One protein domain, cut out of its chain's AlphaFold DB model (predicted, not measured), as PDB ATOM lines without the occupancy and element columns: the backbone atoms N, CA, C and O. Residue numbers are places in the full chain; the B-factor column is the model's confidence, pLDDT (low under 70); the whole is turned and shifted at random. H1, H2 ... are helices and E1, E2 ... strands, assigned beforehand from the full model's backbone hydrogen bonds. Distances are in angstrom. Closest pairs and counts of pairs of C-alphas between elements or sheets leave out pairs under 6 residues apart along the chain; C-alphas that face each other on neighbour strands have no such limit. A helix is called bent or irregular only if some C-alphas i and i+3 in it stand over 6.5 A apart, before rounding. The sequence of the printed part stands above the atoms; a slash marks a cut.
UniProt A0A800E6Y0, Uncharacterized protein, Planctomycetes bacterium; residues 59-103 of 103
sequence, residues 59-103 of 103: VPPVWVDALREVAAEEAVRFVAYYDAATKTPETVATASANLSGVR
ATOM      1  N   VAL A  59     -43.129 -13.408   4.921       87.06
ATOM      2  CA  VAL A  59     -43.332 -12.527   6.074       87.06
ATOM      3  C   VAL A  59     -43.019 -13.297   7.361       87.06
ATOM      4  O   VAL A  59     -43.764 -14.218   7.704       87.06
ATOM      5  N   PRO A  60     -41.946 -12.940   8.091       84.31
ATOM      6  CA  PRO A  60     -41.655 -13.519   9.397       84.31
ATOM      7  C   PRO A  60     -42.760 -13.183  10.416       84.31
ATOM      8  O   PRO A  60     -43.101 -12.006  10.553       84.31
ATOM      9  N   PRO A  61     -43.275 -14.156  11.195       87.00
ATOM     10  CA  PRO A  61     -44.347 -13.903  12.164       87.00
ATOM     11  C   PRO A  61     -44.025 -12.786  13.164       87.00
ATOM     12  O   PRO A  61     -44.865 -11.932  13.427       87.00
ATOM     13  N   VAL A  62     -42.775 -12.730  13.632       88.44
ATOM     14  CA  VAL A  62     -42.307 -11.727  14.601       88.44
ATOM     15  C   VAL A  62     -42.427 -10.287  14.088       88.44
ATOM     16  O   VAL A  62     -42.620  -9.366  14.875       88.44
ATOM     17  N   TRP A  63     -42.357 -10.071  12.770       89.81
ATOM     18  CA  TRP A  63     -42.553  -8.740  12.188       89.81
ATOM     19  C   TRP A  63     -44.028  -8.348  12.164       89.81
ATOM     20  O   TRP A  63     -44.351  -7.179  12.344       89.81
ATOM     21  N   VAL A  64     -44.926  -9.319  11.984       94.31
ATOM     22  CA  VAL A  64     -46.370  -9.070  12.051       94.31
ATOM     23  C   VAL A  64     -46.806  -8.794  13.479       94.31
ATOM     24  O   VAL A  64     -47.631  -7.912  13.691       94.31
ATOM     25  N   ASP A  65     -46.233  -9.494  14.456       94.69
ATOM     26  CA  ASP A  65     -46.578  -9.298  15.865       94.69
ATOM     27  C   ASP A  65     -46.324  -7.858  16.322       94.69
ATOM     28  O   ASP A  65     -47.177  -7.273  16.985       94.69
ATOM     29  N   ALA A  66     -45.237  -7.235  15.859       93.38
ATOM     30  CA  ALA A  66     -44.970  -5.818  16.110       93.38
ATOM     31  C   ALA A  66     -46.032  -4.876  15.502       93.38
ATOM     32  O   ALA A  66     -46.288  -3.802  16.042       93.38
ATOM     33  N   LEU A  67     -46.678  -5.263  14.395       95.56
ATOM     34  CA  LEU A  67     -47.729  -4.466  13.750       95.56
ATOM     35  C   LEU A  67     -49.084  -4.573  14.454       95.56
ATOM     36  O   LEU A  67     -49.951  -3.733  14.221       95.56
ATOM     37  N   ARG A  68     -49.286  -5.569  15.324       96.12
ATOM     38  CA  ARG A  68     -50.571  -5.776  16.015       96.12
ATOM     39  C   ARG A  68     -50.918  -4.642  16.978       96.12
ATOM     40  O   ARG A  68     -52.093  -4.411  17.237       96.12
ATOM     41  N   GLU A  69     -49.913  -3.934  17.485       95.94
ATOM     42  CA  GLU A  69     -50.087  -2.789  18.385       95.94
ATOM     43  C   GLU A  69     -50.285  -1.459  17.631       95.94
ATOM     44  O   GLU A  69     -50.604  -0.432  18.234       95.94
ATOM     45  N   VAL A  70     -50.118  -1.455  16.305       97.12
ATOM     46  CA  VAL A  70     -50.184  -0.248  15.477       97.12
ATOM     47  C   VAL A  70     -51.619  -0.015  15.002       97.12
ATOM     48  O   VAL A  70     -52.152  -0.763  14.190       97.12
ATOM     49  N   ALA A  71     -52.237   1.080  15.453       95.62
ATOM     50  CA  ALA A  71     -53.631   1.418  15.137       95.62
ATOM     51  C   ALA A  71     -53.847   2.098  13.764       95.62
ATOM     52  O   ALA A  71     -54.931   2.616  13.499       95.62
ATOM     53  N   ALA A  72     -52.833   2.129  12.893       98.00
ATOM     54  CA  ALA A  72     -52.981   2.632  11.527       98.00
ATOM     55  C   ALA A  72     -53.856   1.680  10.695       98.00
ATOM     56  O   ALA A  72     -53.732   0.458  10.814       98.00
ATOM     57  N   GLU A  73     -54.717   2.224   9.831       98.00
ATOM     58  CA  GLU A  73     -55.660   1.432   9.025       98.00
ATOM     59  C   GLU A  73     -54.937   0.363   8.193       98.00
ATOM     60  O   GLU A  73     -55.376  -0.784   8.108       98.00
ATOM     61  N   GLU A  74     -53.794   0.719   7.614       97.12
ATOM     62  CA  GLU A  74     -52.979  -0.158   6.783       97.12
ATOM     63  C   GLU A  74     -52.416  -1.336   7.579       97.12
ATOM     64  O   GLU A  74     -52.421  -2.461   7.076       97.12
ATOM     65  N   ALA A  75     -51.977  -1.097   8.818       97.12
ATOM     66  CA  ALA A  75     -51.458  -2.138   9.701       97.12
ATOM     67  C   ALA A  75     -52.571  -3.110  10.105       97.12
ATOM     68  O   ALA A  75     -52.421  -4.320   9.939       97.12
ATOM     69  N   VAL A  76     -53.725  -2.583  10.528       98.06
ATOM     70  CA  VAL A  76     -54.908  -3.388  10.872       98.06
ATOM     71  C   VAL A  76     -55.343  -4.251   9.686       98.06
ATOM     72  O   VAL A  76     -55.559  -5.457   9.828       98.06
ATOM     73  N   ARG A  77     -55.429  -3.656   8.491       97.88
ATOM     74  CA  ARG A  77     -55.824  -4.360   7.266       97.88
ATOM     75  C   ARG A  77     -54.804  -5.426   6.859       97.88
ATOM     76  O   ARG A  77     -55.200  -6.534   6.503       97.88
ATOM     77  N   PHE A  78     -53.509  -5.122   6.932       95.94
ATOM     78  CA  PHE A  78     -52.447  -6.082   6.628       95.94
ATOM     79  C   PHE A  78     -52.459  -7.276   7.588       95.94
ATOM     80  O   PHE A  78     -52.426  -8.418   7.132       95.94
ATOM     81  N   VAL A  79     -52.564  -7.030   8.899       97.19
ATOM     82  CA  VAL A  79     -52.642  -8.092   9.916       97.19
ATOM     83  C   VAL A  79     -53.851  -8.994   9.661       97.19
ATOM     84  O   VAL A  79     -53.712 -10.214   9.704       97.19
ATOM     85  N   ALA A  80     -55.008  -8.426   9.300       97.12
ATOM     86  CA  ALA A  80     -56.189  -9.212   8.947       97.12
ATOM     87  C   ALA A  80     -55.949 -10.137   7.736       97.12
ATOM     88  O   ALA A  80     -56.342 -11.305   7.765       97.12
ATOM     89  N   TYR A  81     -55.270  -9.655   6.688       95.88
ATOM     90  CA  TYR A  81     -54.895 -10.499   5.545       95.88
ATOM     91  C   TYR A  81     -53.895 -11.588   5.926       95.88
ATOM     92  O   TYR A  81     -54.071 -12.740   5.531       95.88
ATOM     93  N   TYR A  82     -52.871 -11.245   6.707       95.00
ATOM     94  CA  TYR A  82     -51.883 -12.206   7.185       95.00
ATOM     95  C   TYR A  82     -52.527 -13.312   8.035       95.00
ATOM     96  O   TYR A  82     -52.227 -14.494   7.862       95.00
ATOM     97  N   ASP A  83     -53.448 -12.950   8.930       94.69
ATOM     98  CA  ASP A  83     -54.111 -13.908   9.811       94.69
ATOM     99  C   ASP A  83     -55.009 -14.877   9.031       94.69
ATOM    100  O   ASP A  83     -55.015 -16.072   9.346       94.69
ATOM    101  N   ALA A  84     -55.686 -14.390   7.985       95.56
ATOM    102  CA  ALA A  84     -56.510 -15.193   7.081       95.56
ATOM    103  C   ALA A  84     -55.698 -16.062   6.101       95.56
ATOM    104  O   ALA A  84     -56.210 -17.061   5.593       95.56
ATOM    105  N   ALA A  85     -54.444 -15.699   5.819       91.69
ATOM    106  CA  ALA A  85     -53.595 -16.431   4.891       91.69
ATOM    107  C   ALA A  85     -53.167 -17.804   5.440       91.69
ATOM    108  O   ALA A  85     -52.970 -18.012   6.644       91.69
ATOM    109  N   THR A  86     -52.962 -18.756   4.528       89.88
ATOM    110  CA  THR A  86     -52.331 -20.037   4.849       89.88
ATOM    111  C   THR A  86     -50.877 -19.804   5.255       89.88
ATOM    112  O   THR A  86     -50.091 -19.257   4.490       89.88
ATOM    113  N   LYS A  87     -50.509 -20.260   6.456       87.56
ATOM    114  CA  LYS A  87     -49.171 -20.060   7.045       87.56
ATOM    115  C   LYS A  87     -48.166 -21.158   6.663       87.56
ATOM    116  O   LYS A  87     -47.081 -21.239   7.234       87.56
ATOM    117  N   THR A  88     -48.538 -22.034   5.729       88.81
ATOM    118  CA  THR A  88     -47.682 -23.121   5.246       88.81
ATOM    119  C   THR A  88     -46.476 -22.527   4.516       88.81
ATOM    120  O   THR A  88     -46.669 -21.826   3.523       88.81
ATOM    121  N   PRO A  89     -45.242 -22.773   4.989       87.06
ATOM    122  CA  PRO A  89     -44.051 -22.273   4.319       87.06
ATOM    123  C   PRO A  89     -43.816 -22.974   2.978       87.06
ATOM    124  O   PRO A  89     -44.241 -24.113   2.773       87.06
ATOM    125  N   GLU A  90     -43.049 -22.335   2.097       88.19
ATOM    126  CA  GLU A  90     -42.500 -23.014   0.927       88.19
ATOM    127  C   GLU A  90     -41.255 -23.817   1.327       88.19
ATOM    128  O   GLU A  90     -40.349 -23.301   1.978       88.19
ATOM    129  N   THR A  91     -41.175 -25.089   0.935       90.69
ATOM    130  CA  THR A  91     -39.937 -25.872   1.053       90.69
ATOM    131  C   THR A  91     -38.984 -25.512  -0.080       90.69
ATOM    132  O   THR A  91     -39.309 -25.724  -1.246       90.69
ATOM    133  N   VAL A  92     -37.798 -25.019   0.272       87.44
ATOM    134  CA  VAL A  92     -36.737 -24.647  -0.678       87.44
ATOM    135  C   VAL A  92     -35.794 -25.822  -0.933       87.44
ATOM    136  O   VAL A  92     -35.421 -26.080  -2.074       87.44
ATOM    137  N   ALA A  93     -35.411 -26.544   0.124       86.12
ATOM    138  CA  ALA A  93     -34.484 -27.669   0.037       86.12
ATOM    139  C   ALA A  93     -34.688 -28.663   1.187       86.12
ATOM    140  O   ALA A  93     -35.116 -28.289   2.280       86.12
ATOM    141  N   THR A  94     -34.314 -29.922   0.961       93.12
ATOM    142  CA  THR A  94     -34.268 -30.970   1.989       93.12
ATOM    143  C   THR A  94     -32.982 -31.774   1.833       93.12
ATOM    144  O   THR A  94     -32.579 -32.080   0.712       93.12
ATOM    145  N   ALA A  95     -32.359 -32.137   2.952       91.94
ATOM    146  CA  ALA A  95     -31.216 -33.039   3.016       91.94
ATOM    147  C   ALA A  95     -31.433 -34.090   4.112       91.94
ATOM    148  O   ALA A  95     -32.018 -33.789   5.154       91.94
ATOM    149  N   SER A  96     -30.935 -35.303   3.882       95.12
ATOM    150  CA  SER A  96     -30.980 -36.411   4.840       95.12
ATOM    151  C   SER A  96     -29.584 -36.982   5.071       95.12
ATOM    152  O   SER A  96     -28.772 -37.035   4.147       95.12
ATOM    153  N   ALA A  97     -29.326 -37.455   6.287       92.88
ATOM    154  CA  ALA A  97     -28.134 -38.216   6.639       92.88
ATOM    155  C   ALA A  97     -28.488 -39.346   7.612       92.88
ATOM    156  O   ALA A  97     -29.265 -39.139   8.540       92.88
ATOM    157  N   ASN A  98     -27.887 -40.521   7.422       91.31
ATOM    158  CA  ASN A  98     -28.052 -41.649   8.335       91.31
ATOM    159  C   ASN A  98     -26.947 -41.641   9.398       91.31
ATOM    160  O   ASN A  98     -25.777 -41.417   9.086       91.31
ATOM    161  N   LEU A  99     -27.316 -41.922  10.643       84.81
ATOM    162  CA  LEU A  99     -26.422 -42.090  11.779       84.81
ATOM    163  C   LEU A  99     -26.555 -43.525  12.284       84.81
ATOM    164  O   LEU A  99     -27.588 -43.902  12.835       84.81
ATOM    165  N   SER A 100     -25.501 -44.315  12.116       77.69
ATOM    166  CA  SER A 100     -25.421 -45.676  12.643       77.69
ATOM    167  C   SER A 100     -24.641 -45.702  13.956       77.69
ATOM    168  O   SER A 100     -23.538 -45.154  14.024       77.69
ATOM    169  N   GLY A 101     -25.164 -46.390  14.974       62.91
ATOM    170  CA  GLY A 101     -24.395 -46.747  16.175       62.91
ATOM    171  C   GLY A 101     -24.242 -45.659  17.244       62.91
ATOM    172  O   GLY A 101     -23.233 -45.655  17.950       62.91
ATOM    173  N   VAL A 102     -25.216 -44.755  17.390       55.66
ATOM    174  CA  VAL A 102     -25.230 -43.773  18.490       55.66
ATOM    175  C   VAL A 102     -25.390 -44.526  19.824       55.66
ATOM    176  O   VAL A 102     -26.423 -45.153  20.051       55.66
ATOM    177  N   ARG A 103     -24.342 -44.523  20.660       49.78
ATOM    178  CA  ARG A 103     -24.368 -44.955  22.068       49.78
ATOM    179  C   ARG A 103     -24.440 -43.745  22.983       49.78
ATOM    180  O   ARG A 103     -23.777 -42.739  22.644       49.78
TER     181      ARG A 103
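What this domain is: This is residues 59 to 103 of the 103 residues of an uncharacterized protein of Planctomycetes bacterium (UniProt A0A800E6Y0). A small helical hairpin, H1 and H2 folded back side by side, makes a head, and from it a long bent arm, strand E1 with the tail after it, sticks out. Residues 90 to 103, of which 90 to 99 belong to E1, stand free and make much of the length. The printed part has 45 residues with two named helices and one named strand, in the order H1, H2, E1, and its class is mixed, helices and strands. It is extended, with a radius of gyration of the C-alphas of 18.5 A, and its outline is a rod spanning 57 by 21 by 13 A.

How they stand to each other: The longest helix by residues is H2, residues 73 to 84. H1, residues 61 to 67, touches H2, and their closest C-alphas, those of Leu 67 and Ala 75, are 6.0 A apart. The two form a helical hairpin, running opposite ways at a shallow tilt of 29 degrees. In H2 each O i to N i+4 pair is within hydrogen-bond range; in H1 1 of 3 such pairs is, beside 2 of 4 O i to N i+3 pairs. E1, residues 90 to 99, is apart from H1 and from H2, and pairs with no named strand.

Where its parts are: H2 measures 16.8 A from its first to its last C-alpha, and C-alpha 73 is at (-55.660, 1.432, 9.025). H1 measures 10.1 A, beginning with C-alpha 61 at (-44.347, -13.903, 12.164). E1 measures 27.2 A, bends by 52 degrees at residue 93, and ends with C-alpha 99 at (-26.422, -42.090, 11.779).

The domain as a whole: The two C-alphas farthest apart, those of Glu 73 and Gly 101, are 57.9 A apart. Without the free stretch, the body has 31 residues and spans 27 by 16 by 9 A. The printed part has no cut, and the links H1 to H2 and H2 to E1 are tight. The mean pLDDT of the printed part is 90.0, with residues 101 to 103 under 70; Arg 103 is the chain's last residue.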